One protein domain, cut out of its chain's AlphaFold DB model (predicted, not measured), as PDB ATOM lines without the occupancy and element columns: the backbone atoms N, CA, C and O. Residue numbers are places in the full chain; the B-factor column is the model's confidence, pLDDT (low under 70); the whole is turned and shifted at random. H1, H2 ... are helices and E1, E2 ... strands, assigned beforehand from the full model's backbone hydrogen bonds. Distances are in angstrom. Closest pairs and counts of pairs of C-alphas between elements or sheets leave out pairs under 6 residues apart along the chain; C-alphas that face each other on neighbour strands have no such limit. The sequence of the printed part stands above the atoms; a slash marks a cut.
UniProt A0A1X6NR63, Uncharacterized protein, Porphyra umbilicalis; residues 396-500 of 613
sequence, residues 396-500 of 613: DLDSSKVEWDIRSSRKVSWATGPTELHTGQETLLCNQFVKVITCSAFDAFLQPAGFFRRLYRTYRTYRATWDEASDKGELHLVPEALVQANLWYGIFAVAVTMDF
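Overview. This is residues 396 to 500 of the 613 residues of an uncharacterized protein of Porphyra umbilicalis (UniProt A0A1X6NR63). A strongly twisted, antiparallel sheet of five strands has one long helix, H1, over one face, crossing slantwise over E4 and E5 and reaching past them at both ends. The longest strand, E3, bends sharply at residue 431, and its first part forms with E2 a hairpin that turns away from H1. The printed part has 105 residues, with five named strands and one named helix in the order E1, E2, E3, H1, E4, E5; the class is mixed, helices and strands. The sheet is branched, with E1, E2 and E5 as neighbours of E3, and E4 as neighbour of E5. The whole is only just compact, close to loose, with a radius of gyration of the C-alphas of 15.1 A and spans of 42 by 35 by 27 A.

Along the chain. E3, residues 428 to 438, measures 23.9 A from first to last C-alpha. E5, residues 493 to 499, measures 20.2 A, and E4, residues 485 to 490, 16.5 A. E2 is residues 419 to 423, 13.1 A, and E1 is residues 412 to 414, 6.9 A, beginning at C-alpha 412 (206.020, 208.309, 188.940). H1, residues 448 to 471, measures 35.4 A, from C-alpha 448 at (213.300, 195.968, 189.060) to C-alpha 471 at (178.885, 188.217, 191.462).

Arrangement. E3 bends by 96 degrees at residue 431. E1, beside residues 434 to 437, and E2, beside residues 428 to 432, lie on one side of E3, and E5 lies on the other side. N 413 and O 436 of E1 and E3 are 2.9 A apart, within hydrogen-bond range. In the hairpin of E2 and E3, N 421 and O 429 are 2.9 A apart, and residues 396 to 397 pair antiparallel with residues 421 to 422 of E2. E3 and E5 are antiparallel at 143 degrees, with N 435 and O 496 2.9 A apart. E4 and E5 form a hairpin, antiparallel at 154 degrees, with N 488 and O 495 2.8 A apart. H1 is on the sheet at a height of 8.7 A and runs slantwise to the strands, at 40 degrees to E4 on the local plane. H1 touches E4, the closest C-alphas being those of Tyr 459 and Leu 487, 6.1 A apart. H1 and E5 are near each other, with 5 pairs of C-alphas within 10 A. E2 is apart from E4 and from E5. In H1, 19 of 20 O i to N i+4 pairs are within hydrogen-bond range.

Size, cuts and confidence. The two C-alphas farthest apart, those of Ala 444 and Gly 473, are 43.1 A apart. The printed part has no cut. The link from H1 to E4, 13 residues, is long. The mean pLDDT of the printed part is 88.9; residues 425 to 426 and 445 to 448 are under 70.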
ATOM      1  N   ASP A 396     192.774 205.623 176.750       94.19
ATOM      2  CA  ASP A 396     193.644 206.586 176.102       94.19
ATOM      3  C   ASP A 396     193.680 207.855 176.964       94.19
ATOM      4  O   ASP A 396     192.651 208.468 177.264       94.19
ATOM      5  N   LEU A 397     194.889 208.236 177.376       93.06
ATOM      6  CA  LEU A 397     195.163 209.383 178.233       93.06
ATOM      7  C   LEU A 397     195.770 210.532 177.422       93.06
ATOM      8  O   LEU A 397     196.854 210.397 176.845       93.06
ATOM      9  N   ASP A 398     195.124 211.694 177.467       91.25
ATOM     10  CA  ASP A 398     195.708 212.956 177.017       91.25
ATOM     11  C   ASP A 398     196.492 213.606 178.165       91.25
ATOM     12  O   ASP A 398     195.964 214.395 178.947       91.25
ATOM     13  N   SER A 399     197.780 213.276 178.285       87.38
ATOM     14  CA  SER A 399     198.614 213.777 179.388       87.38
ATOM     15  C   SER A 399     198.813 215.292 179.385       87.38
ATOM     16  O   SER A 399     199.263 215.827 180.397       87.38
ATOM     17  N   SER A 400     198.531 215.968 178.264       85.00
ATOM     18  CA  SER A 400     198.640 217.425 178.157       85.00
ATOM     19  C   SER A 400     197.518 218.151 178.904       85.00
ATOM     20  O   SER A 400     197.698 219.299 179.304       85.00
ATOM     21  N   LYS A 401     196.391 217.466 179.139       88.44
ATOM     22  CA  LYS A 401     195.224 217.979 179.870       88.44
ATOM     23  C   LYS A 401     195.213 217.615 181.354       88.44
ATOM     24  O   LYS A 401     194.314 218.033 182.073       88.44
ATOM     25  N   VAL A 402     196.181 216.826 181.814       89.31
ATOM     26  CA  VAL A 402     196.252 216.395 183.213       89.31
ATOM     27  C   VAL A 402     196.979 217.440 184.047       89.31
ATOM     28  O   VAL A 402     198.105 217.833 183.733       89.31
ATOM     29  N   GLU A 403     196.369 217.826 185.163       89.00
ATOM     30  CA  GLU A 403     197.043 218.593 186.208       89.00
ATOM     31  C   GLU A 403     197.909 217.657 187.059       89.00
ATOM     32  O   GLU A 403     197.404 216.925 187.908       89.00
ATOM     33  N   TRP A 404     199.220 217.645 186.807       87.06
ATOM     34  CA  TRP A 404     200.169 216.785 187.517       87.06
ATOM     35  C   TRP A 404     200.653 217.413 188.832       87.06
ATOM     36  O   TRP A 404     200.978 218.600 188.888       87.06
ATOM     37  N   ASP A 405     200.807 216.592 189.876       87.31
ATOM     38  CA  ASP A 405     201.396 217.014 191.156       87.31
ATOM     39  C   ASP A 405     202.822 217.532 190.947       87.31
ATOM     40  O   ASP A 405     203.595 216.962 190.175       87.31
ATOM     41  N   ILE A 406     203.214 218.577 191.674       78.19
ATOM     42  CA  ILE A 406     204.557 219.167 191.589       78.19
ATOM     43  C   ILE A 406     205.690 218.186 191.939       78.19
ATOM     44  O   ILE A 406     206.830 218.361 191.496       78.19
ATOM     45  N   ARG A 407     205.391 217.145 192.724       81.25
ATOM     46  CA  ARG A 407     206.304 216.050 193.091       81.25
ATOM     47  C   ARG A 407     206.392 214.971 192.009       81.25
ATOM     48  O   ARG A 407     207.245 214.085 192.120       81.25
ATOM     49  N   SER A 408     205.561 215.051 190.970       82.56
ATOM     50  CA  SER A 408     205.640 214.179 189.803       82.56
ATOM     51  C   SER A 408     207.038 214.216 189.193       82.56
ATOM     52  O   SER A 408     207.756 215.221 189.197       82.56
ATOM     53  N   SER A 409     207.461 213.070 188.682       80.69
ATOM     54  CA  SER A 409     208.816 212.844 188.205       80.69
ATOM     55  C   SER A 409     208.824 211.906 187.007       80.69
ATOM     56  O   SER A 409     207.845 211.228 186.708       80.69
ATOM     57  N   ARG A 410     210.003 211.744 186.393       76.44
ATOM     58  CA  ARG A 410     210.240 210.739 185.339       76.44
ATOM     59  C   ARG A 410     209.928 209.300 185.734       76.44
ATOM     60  O   ARG A 410     209.922 208.440 184.867       76.44
ATOM     61  N   LYS A 411     209.784 209.030 187.032       85.25
ATOM     62  CA  LYS A 411     209.538 207.701 187.582       85.25
ATOM     63  C   LYS A 411     208.053 207.466 187.791       85.25
ATOM     64  O   LYS A 411     207.531 206.485 187.275       85.25
ATOM     65  N   VAL A 412     207.421 208.373 188.527       89.94
ATOM     66  CA  VAL A 412     206.020 208.309 188.940       89.94
ATOM     67  C   VAL A 412     205.439 209.712 188.834       89.94
ATOM     68  O   VAL A 412     206.087 210.665 189.273       89.94
ATOM     69  N   SER A 413     204.258 209.828 188.238       90.00
ATOM     70  CA  SER A 413     203.478 211.066 188.130       90.00
ATOM     71  C   SER A 413     202.030 210.775 188.500       90.00
ATOM     72  O   SER A 413     201.540 209.698 188.172       90.00
ATOM     73  N   TRP A 414     201.341 211.693 189.171       92.62
ATOM     74  CA  TRP A 414     199.925 211.525 189.508       92.62
ATOM     75  C   TRP A 414     199.152 212.834 189.401       92.62
ATOM     76  O   TRP A 414     199.724 213.916 189.556       92.62
ATOM     77  N   ALA A 415     197.864 212.715 189.096       92.31
ATOM     78  CA  ALA A 415     196.966 213.842 188.928       92.31
ATOM     79  C   ALA A 415     196.588 214.458 190.286       92.31
ATOM     80  O   ALA A 415     196.332 213.740 191.254       92.31
ATOM     81  N   THR A 416     196.519 215.787 190.354       89.62
ATOM     82  CA  THR A 416     195.975 216.543 191.502       89.62
ATOM     83  C   THR A 416     194.521 216.948 191.310       89.62
ATOM     84  O   THR A 416     193.913 217.485 192.231       89.62
ATOM     85  N   GLY A 417     193.975 216.710 190.121       89.25
ATOM     86  CA  GLY A 417     192.604 217.018 189.758       89.25
ATOM     87  C   GLY A 417     191.945 215.866 188.996       89.25
ATOM     88  O   GLY A 417     192.626 214.920 188.579       89.25
ATOM     89  N   PRO A 418     190.621 215.941 188.807       92.12
ATOM     90  CA  PRO A 418     189.891 214.965 188.017       92.12
ATOM     91  C   PRO A 418     190.380 214.975 186.565       92.12
ATOM     92  O   PRO A 418     190.572 216.028 185.962       92.12
ATOM     93  N   THR A 419     190.563 213.786 186.006       92.50
ATOM     94  CA  THR A 419     191.033 213.558 184.637       92.50
ATOM     95  C   THR A 419     189.964 212.836 183.823       92.50
ATOM     96  O   THR A 419     189.166 212.064 184.360       92.50
ATOM     97  N   GLU A 420     189.964 213.086 182.518       92.44
ATOM     98  CA  GLU A 420     189.141 212.383 181.539       92.44
ATOM     99  C   GLU A 420     189.976 211.321 180.812       92.44
ATOM    100  O   GLU A 420     191.103 211.584 180.384       92.44
ATOM    101  N   LEU A 421     189.420 210.119 180.659       92.81
ATOM    102  CA  LEU A 421     190.024 209.024 179.899       92.81
ATOM    103  C   LEU A 421     189.101 208.622 178.752       92.81
ATOM    104  O   LEU A 421     187.901 208.434 178.951       92.81
ATOM    105  N   HIS A 422     189.661 208.440 177.560       90.88
ATOM    106  CA  HIS A 422     188.917 207.946 176.403       90.88
ATOM    107  C   HIS A 422     188.991 206.424 176.356       90.88
ATOM    108  O   HIS A 422     190.078 205.869 176.454       90.88
ATOM    109  N   THR A 423     187.876 205.726 176.174       87.38
ATOM    110  CA  THR A 423     187.902 204.267 175.986       87.38
ATOM    111  C   THR A 423     187.785 203.890 174.509       87.38
ATOM    112  O   THR A 423     187.407 204.706 173.666       87.38
ATOM    113  N   GLY A 424     188.047 202.623 174.183       70.19
ATOM    114  CA  GLY A 424     187.907 202.093 172.821       70.19
ATOM    115  C   GLY A 424     186.500 202.145 172.210       70.19
ATOM    116  O   GLY A 424     186.356 201.856 171.026       70.19
ATOM    117  N   GLN A 425     185.473 202.526 172.978       66.38
ATOM    118  CA  GLN A 425     184.101 202.753 172.498       66.38
ATOM    119  C   GLN A 425     183.768 204.244 172.307       66.38
ATOM    120  O   GLN A 425     182.595 204.595 172.239       66.38
ATOM    121  N   GLU A 426     184.778 205.124 172.286       63.91
ATOM    122  CA  GLU A 426     184.621 206.591 172.296       63.91
ATOM    123  C   GLU A 426     183.857 207.130 173.521       63.91
ATOM    124  O   GLU A 426     183.460 208.294 173.562       63.91
ATOM    125  N   THR A 427     183.672 206.307 174.560       74.00
ATOM    126  CA  THR A 427     183.093 206.751 175.827       74.00
ATOM    127  C   THR A 427     184.156 207.434 176.677       74.00
ATOM    128  O   THR A 427     185.323 207.032 176.697       74.00
ATOM    129  N   LEU A 428     183.742 208.489 177.375       84.19
ATOM    130  CA  LEU A 428     184.602 209.284 178.239       84.19
ATOM    131  C   LEU A 428     184.396 208.850 179.693       84.19
ATOM    132  O   LEU A 428     183.304 209.014 180.243       84.19
ATOM    133  N   LEU A 429     185.437 208.317 180.329       86.88
ATOM    134  CA  LEU A 429     185.457 208.115 181.775       86.88
ATOM    135  C   LEU A 429     185.889 209.427 182.422       86.88
ATOM    136  O   LEU A 429     187.046 209.834 182.319       86.88
ATOM    137  N   CYS A 430     184.936 210.105 183.050       89.75
ATOM    138  CA  CYS A 430     185.163 211.379 183.722       89.75
ATOM    139  C   CYS A 430     185.539 211.165 185.192       89.75
ATOM    140  O   CYS A 430     185.315 210.094 185.758       89.75
ATOM    141  N   ASN A 431     186.042 212.225 185.827       90.81
ATOM    142  CA  ASN A 431     186.328 212.254 187.262       90.81
ATOM    143  C   ASN A 431     187.288 211.142 187.717       90.81
ATOM    144  O   ASN A 431     187.080 210.528 188.759       90.81
ATOM    145  N   GLN A 432     188.330 210.863 186.934       94.44
ATOM    146  CA  GLN A 432     189.312 209.835 187.268       94.44
ATOM    147  C   GLN A 432     190.558 210.454 187.900       94.44
ATOM    148  O   GLN A 432     191.120 211.424 187.396       94.44
ATOM    149  N   PHE A 433     191.022 209.871 188.998       95.25
ATOM    150  CA  PHE A 433     192.409 209.990 189.412       95.25
ATOM    151  C   PHE A 433     193.275 209.135 188.485       95.25
ATOM    152  O   PHE A 433     192.889 208.025 188.118       95.25
ATOM    153  N   VAL A 434     194.463 209.629 188.136       96.25
ATOM    154  CA  VAL A 434     195.426 208.906 187.298       96.25
ATOM    155  C   VAL A 434     196.814 208.992 187.921       96.25
ATOM    156  O   VAL A 434     197.313 210.087 188.177       96.25
ATOM    157  N   LYS A 435     197.474 207.846 188.106       96.12
ATOM    158  CA  LYS A 435     198.888 207.735 188.496       96.12
ATOM    159  C   LYS A 435     199.635 206.907 187.460       96.12
ATOM    160  O   LYS A 435     199.327 205.743 187.254       96.12
ATOM    161  N   VAL A 436     200.634 207.491 186.805       95.06
ATOM    162  CA  VAL A 436     201.473 206.811 185.813       95.06
ATOM    163  C   VAL A 436     202.808 206.427 186.440       95.06
ATOM    164  O   VAL A 436     203.542 207.274 186.954       95.06
ATOM    165  N   ILE A 437     203.145 205.142 186.359       94.06
ATOM    166  CA  ILE A 437     204.382 204.549 186.872       94.06
ATOM    167  C   ILE A 437     205.190 204.048 185.678       94.06
ATOM    168  O   ILE A 437     204.808 203.107 184.984       94.06
ATOM    169  N   THR A 438     206.332 204.673 185.422       91.50
ATOM    170  CA  THR A 438     207.208 204.298 184.304       91.50
ATOM    171  C   THR A 438     208.113 203.127 184.673       91.50
ATOM    172  O   THR A 438     208.438 202.916 185.844       91.50
ATOM    173  N   CYS A 439     208.652 202.441 183.662       88.38
ATOM    174  CA  CYS A 439     209.615 201.346 183.809       88.38
ATOM    175  C   CYS A 439     210.836 201.701 184.679       88.38
ATOM    176  O   CYS A 439     211.487 200.805 185.211       88.38
ATOM    177  N   SER A 440     211.138 202.997 184.832       85.00
ATOM    178  CA  SER A 440     212.290 203.509 185.576       85.00
ATOM    179  C   SER A 440     212.060 203.682 187.080       85.00
ATOM    180  O   SER A 440     213.015 203.930 187.828       85.00
ATOM    181  N   ALA A 441     210.809 203.571 187.545       83.12
ATOM    182  CA  ALA A 441     210.454 203.777 188.947       83.12
ATOM    183  C   ALA A 441     211.297 202.891 189.874       83.12
ATOM    184  O   ALA A 441     211.927 203.394 190.815       83.12
ATOM    185  N   PHE A 442     211.436 201.620 189.493       80.50
ATOM    186  CA  PHE A 442     212.041 200.572 190.309       80.50
ATOM    187  C   PHE A 442     213.464 200.165 189.889       80.50
ATOM    188  O   PHE A 442     213.992 199.179 190.391       80.50
ATOM    189  N   ASP A 443     214.131 200.929 189.019       80.12
ATOM    190  CA  ASP A 443     215.491 200.595 188.543       80.12
ATOM    191  C   ASP A 443     216.557 200.579 189.650       80.12
ATOM    192  O   ASP A 443     217.627 200.010 189.468       80.12
ATOM    193  N   ALA A 444     216.282 201.211 190.795       70.94
ATOM    194  CA  ALA A 444     217.188 201.217 191.942       70.94
ATOM    195  C   ALA A 444     217.104 199.941 192.800       70.94
ATOM    196  O   ALA A 444     217.929 199.762 193.693       70.94
ATOM    197  N   PHE A 445     216.106 199.082 192.573       68.62
ATOM    198  CA  PHE A 445     215.937 197.844 193.329       68.62
ATOM    199  C   PHE A 445     216.766 196.705 192.732       68.62
ATOM    200  O   PHE A 445     217.076 196.702 191.544       68.62
ATOM    201  N   LEU A 446     217.075 195.697 193.553       67.50
ATOM    202  CA  LEU A 446     217.827 194.506 193.129       67.50
ATOM    203  C   LEU A 446     217.118 193.718 192.015       67.50
ATOM    204  O   LEU A 446     217.774 193.143 191.153       67.50
ATOM    205  N   GLN A 447     215.780 193.710 192.013       69.12
ATOM    206  CA  GLN A 447     214.957 193.044 190.998       69.12
ATOM    207  C   GLN A 447     213.877 194.000 190.454       69.12
ATOM    208  O   GLN A 447     212.705 193.883 190.828       69.12
ATOM    209  N   PRO A 448     214.228 194.945 189.557       69.62
ATOM    210  CA  PRO A 448     213.300 195.968 189.060       69.62
ATOM    211  C   PRO A 448     212.058 195.389 188.376       69.62
ATOM    212  O   PRO A 448     210.957 195.912 188.516       69.62
ATOM    213  N   ALA A 449     212.229 194.289 187.640       71.56
ATOM    214  CA  ALA A 449     211.136 193.593 186.971       71.56
ATOM    215  C   ALA A 449     210.235 192.833 187.969       71.56
ATOM    216  O   ALA A 449     209.029 192.729 187.769       71.56
ATOM    217  N   GLY A 450     210.786 192.381 189.102       77.25
ATOM    218  CA  GLY A 450     210.018 191.721 190.161       77.25
ATOM    219  C   GLY A 450     208.944 192.618 190.785       77.25
ATOM    220  O   GLY A 450     207.880 192.124 191.145       77.25
ATOM    221  N   PHE A 451     209.177 193.934 190.856       83.50
ATOM    222  CA  PHE A 451     208.180 194.890 191.355       83.50
ATOM    223  C   PHE A 451     206.958 194.991 190.449       83.50
ATOM    224  O   PHE A 451     205.839 194.892 190.934       83.50
ATOM    225  N   PHE A 452     207.152 195.106 189.134       88.44
ATOM    226  CA  PHE A 452     206.030 195.155 188.196       88.44
ATOM    227  C   PHE A 452     205.191 193.871 188.210       88.44
ATOM    228  O   PHE A 452     203.970 193.932 188.091       88.44
ATOM    229  N   ARG A 453     205.823 192.711 188.436       86.44
ATOM    230  CA  ARG A 453     205.098 191.451 188.655       86.44
ATOM    231  C   ARG A 453     204.237 191.483 189.908       86.44
ATOM    232  O   ARG A 453     203.107 191.009 189.867       86.44
ATOM    233  N   ARG A 454     204.767 192.015 191.014       87.00
ATOM    234  CA  ARG A 454     203.993 192.176 192.251       87.00
ATOM    235  C   ARG A 454     202.835 193.137 192.043       87.00
ATOM    236  O   ARG A 454     201.715 192.752 192.327       87.00
ATOM    237  N   LEU A 455     203.085 194.290 191.426       92.06
ATOM    238  CA  LEU A 455     202.054 195.274 191.100       92.06
ATOM    239  C   LEU A 455     200.914 194.652 190.277       92.06
ATOM    240  O   LEU A 455     199.747 194.793 190.627       92.06
ATOM    241  N   TYR A 456     201.243 193.882 189.234       92.69
ATOM    242  CA  TYR A 456     200.246 193.126 188.474       92.69
ATOM    243  C   TYR A 456     199.449 192.157 189.353       92.69
ATOM    244  O   TYR A 456     198.223 192.154 189.291       92.69
ATOM    245  N   ARG A 457     200.126 191.340 190.175       92.19
ATOM    246  CA  ARG A 457     199.457 190.367 191.053       92.19
ATOM    247  C   ARG A 457     198.525 191.070 192.035       92.19
ATOM    248  O   ARG A 457     197.390 190.643 192.177       92.19
ATOM    249  N   THR A 458     198.978 192.163 192.639       94.31
ATOM    250  CA  THR A 458     198.211 192.974 193.584       94.31
ATOM    251  C   THR A 458     196.921 193.485 192.961       94.31
ATOM    252  O   THR A 458     195.847 193.198 193.483       94.31
ATOM    253  N   TYR A 459     196.996 194.172 191.820       96.06
ATOM    254  CA  TYR A 459     195.798 194.724 191.183       96.06
ATOM    255  C   TYR A 459     194.903 193.656 190.552       96.06
ATOM    256  O   TYR A 459     193.688 193.825 190.536       96.06
ATOM    257  N   ARG A 460     195.463 192.533 190.084       93.94
ATOM    258  CA  ARG A 460     194.662 191.391 189.618       93.94
ATOM    259  C   ARG A 460     193.865 190.775 190.763       93.94
ATOM    260  O   ARG A 460     192.670 190.553 190.605       93.94
ATOM    261  N   THR A 461     194.512 190.513 191.900       94.06
ATOM    262  CA  THR A 461     193.833 190.002 193.096       94.06
ATOM    263  C   THR A 461     192.815 191.019 193.597       94.06
ATOM    264  O   THR A 461     191.686 190.642 193.869       94.06
ATOM    265  N   TYR A 462     193.161 192.310 193.637       95.62
ATOM    266  CA  TYR A 462     192.234 193.367 194.044       95.62
ATOM    267  C   TYR A 462     191.003 193.437 193.141       95.62
ATOM    268  O   TYR A 462     189.890 193.416 193.638       95.62
ATOM    269  N   ARG A 463     191.159 193.431 191.815       93.94
ATOM    270  CA  ARG A 463     190.006 193.401 190.902       93.94
ATOM    271  C   ARG A 463     189.138 192.158 191.128       93.94
ATOM    272  O   ARG A 463     187.928 192.289 191.256       93.94
ATOM    273  N   ALA A 464     189.759 190.987 191.278       93.19
ATOM    274  CA  ALA A 464     189.038 189.739 191.517       93.19
ATOM    275  C   ALA A 464     188.201 189.758 192.809       93.19
ATOM    276  O   ALA A 464     187.130 189.161 192.836       93.19
ATOM    277  N   THR A 465     188.640 190.455 193.865       92.62
ATOM    278  CA  THR A 465     187.854 190.557 195.107       92.62
ATOM    279  C   THR A 465     186.610 191.426 194.955       92.62
ATOM    280  O   THR A 465     185.589 191.138 195.583       92.62
ATOM    281  N   TRP A 466     186.671 192.469 194.126       93.12
ATOM    282  CA  TRP A 466     185.507 193.284 193.767       93.12
ATOM    283  C   TRP A 466     184.548 192.529 192.849       93.12
ATOM    284  O   TRP A 466     183.341 192.555 193.091       93.12
ATOM    285  N   ASP A 467     185.075 191.829 191.841       93.00
ATOM    286  CA  ASP A 467     184.280 191.013 190.921       93.00
ATOM    287  C   ASP A 467     183.534 189.910 191.693       93.00
ATOM    288  O   ASP A 467     182.320 189.777 191.563       93.00
ATOM    289  N   GLU A 468     184.213 189.204 192.607       92.56
ATOM    290  CA  GLU A 468     183.593 188.188 193.467       92.56
ATOM    291  C   GLU A 468     182.484 188.771 194.360       92.56
ATOM    292  O   GLU A 468     181.421 188.162 194.508       92.56
ATOM    293  N   ALA A 469     182.704 189.950 194.953       91.94
ATOM    294  CA  ALA A 469     181.681 190.625 195.749       91.94
ATOM    295  C   ALA A 469     180.478 191.049 194.888       91.94
ATOM    296  O   ALA A 469     179.339 190.976 195.347       91.94
ATOM    297  N   SER A 470     180.711 191.463 193.641       92.62
ATOM    298  CA  SER A 470     179.654 191.775 192.675       92.62
ATOM    299  C   SER A 470     178.836 190.542 192.308       92.62
ATOM    300  O   SER A 470     177.616 190.540 192.490       92.62
ATOM    301  N   ASP A 471     179.507 189.466 191.903       93.88
ATOM    302  CA  ASP A 471     178.885 188.217 191.462       93.88
ATOM    303  C   ASP A 471     178.038 187.564 192.564       93.88
ATOM    304  O   ASP A 471     176.996 186.967 192.289       93.88
ATOM    305  N   LYS A 472     178.448 187.712 193.830       93.25
ATOM    306  CA  LYS A 472     177.695 187.221 194.997       93.25
ATOM    307  C   LYS A 472     176.611 188.181 195.498       93.25
ATOM    308  O   LYS A 472     175.877 187.831 196.419       93.25
ATOM    309  N   GLY A 473     176.490 189.385 194.935       91.56
ATOM    310  CA  GLY A 473     175.582 190.423 195.443       91.56
ATOM    311  C   GLY A 473     176.007 191.009 196.800       91.56
ATOM    312  O   GLY A 473     175.210 191.628 197.507       91.56
ATOM    313  N   GLU A 474     177.273 190.836 197.167       92.81
ATOM    314  CA  GLU A 474     177.895 191.226 198.432       92.81
ATOM    315  C   GLU A 474     178.612 192.585 198.350       92.81
ATOM    316  O   GLU A 474     179.357 192.944 199.257       92.81
ATOM    317  N   LEU A 475     178.376 193.392 197.306       90.44
ATOM    318  CA  LEU A 475     178.970 194.738 197.192       90.44
ATOM    319  C   LEU A 475     178.672 195.631 198.404       90.44
ATOM    320  O   LEU A 475     179.512 196.427 198.804       90.44
ATOM    321  N   HIS A 476     177.504 195.461 199.023       90.19
ATOM    322  CA  HIS A 476     177.117 196.166 200.247       90.19
ATOM    323  C   HIS A 476     177.961 195.779 201.480       90.19
ATOM    324  O   HIS A 476     177.909 196.471 202.493       90.19
ATOM    325  N   LEU A 477     178.714 194.674 201.409       90.81
ATOM    326  CA  LEU A 477     179.667 194.232 202.429       90.81
ATOM    327  C   LEU A 477     181.085 194.750 202.170       90.81
ATOM    328  O   LEU A 477     181.963 194.549 203.009       90.81
ATOM    329  N   VAL A 478     181.343 195.381 201.019       94.38
ATOM    330  CA  VAL A 478     182.629 196.032 200.763       94.38
ATOM    331  C   VAL A 478     182.688 197.305 201.613       94.38
ATOM    332  O   VAL A 478     181.793 198.144 201.506       94.38
ATOM    333  N   PRO A 479     183.709 197.477 202.476       96.25
ATOM    334  CA  PRO A 479     183.818 198.666 203.307       96.25
ATOM    335  C   PRO A 479     183.841 199.941 202.462       96.25
ATOM    336  O   PRO A 479     184.661 200.058 201.558       96.25
ATOM    337  N   GLU A 480     183.013 200.930 202.813       93.19
ATOM    338  CA  GLU A 480     182.922 202.221 202.101       93.19
ATOM    339  C   GLU A 480     184.254 202.981 202.017       93.19
ATOM    340  O   GLU A 480     184.424 203.878 201.195       93.19
ATOM    341  N   ALA A 481     185.202 202.654 202.899       96.62
ATOM    342  CA  ALA A 481     186.543 203.208 202.862       96.62
ATOM    343  C   ALA A 481     187.379 202.712 201.671       96.62
ATOM    344  O   ALA A 481     188.362 203.365 201.330       96.62
ATOM    345  N   LEU A 482     187.021 201.592 201.039       96.94
ATOM    346  CA  LEU A 482     187.703 201.092 199.850       96.94
ATOM    347  C   LEU A 482     187.173 201.764 198.590       96.94
ATOM    348  O   LEU A 482     185.985 202.043 198.446       96.94
ATOM    349  N   VAL A 483     188.087 201.990 197.655       94.00
ATOM    350  CA  VAL A 483     187.813 202.660 196.385       94.00
ATOM    351  C   VAL A 483     188.299 201.742 195.283       94.00
ATOM    352  O   VAL A 483     189.452 201.301 195.299       94.00
ATOM    353  N   GLN A 484     187.428 201.428 194.329       93.81
ATOM    354  CA  GLN A 484     187.813 200.583 193.210       93.81
ATOM    355  C   GLN A 484     188.933 201.256 192.411       93.81
ATOM    356  O   GLN A 484     188.861 202.439 192.081       93.81
ATOM    357  N   ALA A 485     189.976 200.488 192.105       95.56
ATOM    358  CA  ALA A 485     191.141 200.960 191.377       95.56
ATOM    359  C   ALA A 485     191.572 199.920 190.345       95.56
ATOM    360  O   ALA A 485     191.510 198.715 190.596       95.56
ATOM    361  N   ASN A 486     192.028 200.394 189.192       95.12
ATOM    362  CA  ASN A 486     192.410 199.576 188.050       95.12
ATOM    363  C   ASN A 486     193.866 199.836 187.674       95.12
ATOM    364  O   ASN A 486     194.314 200.981 187.685       95.12
ATOM    365  N   LEU A 487     194.575 198.775 187.289       97.31
ATOM    366  CA  LEU A 487     195.908 198.865 186.704       97.31
ATOM    367  C   LEU A 487     195.825 198.619 185.201       97.31
ATOM    368  O   LEU A 487     195.336 197.582 184.760       97.31
ATOM    369  N   TRP A 488     196.357 199.561 184.434       96.94
ATOM    370  CA  TRP A 488     196.377 199.552 182.980       96.94
ATOM    371  C   TRP A 488     197.816 199.494 182.462       96.94
ATOM    372  O   TRP A 488     198.732 200.067 183.058       96.94
ATOM    373  N   TYR A 489     198.033 198.832 181.328       96.62
ATOM    374  CA  TYR A 489     199.359 198.481 180.817       96.62
ATOM    375  C   TYR A 489     199.653 199.179 179.488       96.62
ATOM    376  O   TYR A 489     198.964 198.956 178.494       96.62
ATOM    377  N   GLY A 490     200.689 200.014 179.459       94.38
ATOM    378  CA  GLY A 490     201.116 200.765 178.279       94.38
ATOM    379  C   GLY A 490     202.583 200.518 177.927       94.38
ATOM    380  O   GLY A 490     203.273 199.688 178.526       94.38
ATOM    381  N   ILE A 491     203.091 201.271 176.951       92.31
ATOM    382  CA  ILE A 491     204.493 201.181 176.523       92.31
ATOM    383  C   ILE A 491     205.419 201.634 177.655       92.31
ATOM    384  O   ILE A 491     205.469 202.816 177.997       92.31
ATOM    385  N   PHE A 492     206.190 200.692 178.209       92.31
ATOM    386  CA  PHE A 492     207.158 200.915 179.296       92.31
ATOM    387  C   PHE A 492     206.611 201.722 180.487       92.31
ATOM    388  O   PHE A 492     207.354 202.419 181.187       92.31
ATOM    389  N   ALA A 493     205.306 201.638 180.722       93.56
ATOM    390  CA  ALA A 493     204.623 202.309 181.809       93.56
ATOM    391  C   ALA A 493     203.330 201.564 182.140       93.56
ATOM    392  O   ALA A 493     202.769 200.852 181.308       93.56
ATOM    393  N   VAL A 494     202.856 201.754 183.360       96.38
ATOM    394  CA  VAL A 494     201.513 201.362 183.783       96.38
ATOM    395  C   VAL A 494     200.787 202.593 184.306       96.38
ATOM    396  O   VAL A 494     201.434 203.543 184.757       96.38
ATOM    397  N   ALA A 495     199.463 202.583 184.234       97.00
ATOM    398  CA  ALA A 495     198.617 203.623 184.797       97.00
ATOM    399  C   ALA A 495     197.677 203.005 185.828       97.00
ATOM    400  O   ALA A 495     197.045 201.990 185.561       97.00
ATOM    401  N   VAL A 496     197.587 203.617 186.999       97.31
ATOM    402  CA  VAL A 496     196.573 203.325 188.006       97.31
ATOM    403  C   VAL A 496     195.464 204.349 187.850       97.31
ATOM    404  O   VAL A 496     195.748 205.549 187.790       97.31
ATOM    405  N   THR A 497     194.220 203.888 187.796       96.44
ATOM    406  CA  THR A 497     193.044 204.761 187.771       96.44
ATOM    407  C   THR A 497     192.069 204.380 188.869       96.44
ATOM    408  O   THR A 497     191.946 203.209 189.217       96.44
ATOM    409  N   MET A 498     191.375 205.370 189.409       95.44
ATOM    410  CA  MET A 498     190.266 205.211 190.350       95.44
ATOM    411  C   MET A 498     189.401 206.468 190.284       95.44
ATOM    412  O   MET A 498     189.833 207.476 189.720       95.44
ATOM    413  N   ASP A 499     188.224 206.449 190.899       92.56
ATOM    414  CA  ASP A 499     187.436 207.671 191.039       92.56
ATOM    415  C   ASP A 499     188.231 208.748 191.786       92.56
ATOM    416  O   ASP A 499     188.892 208.485 192.794       92.56
ATOM    417  N   PHE A 500     188.193 209.977 191.274       92.88
ATOM    418  CA  PHE A 500     188.856 211.105 191.907       92.88
ATOM    419  C   PHE A 500     188.094 211.515 193.167       92.88
ATOM    420  O   PHE A 500     186.911 211.862 193.119       92.88
TER     421      PHE A 500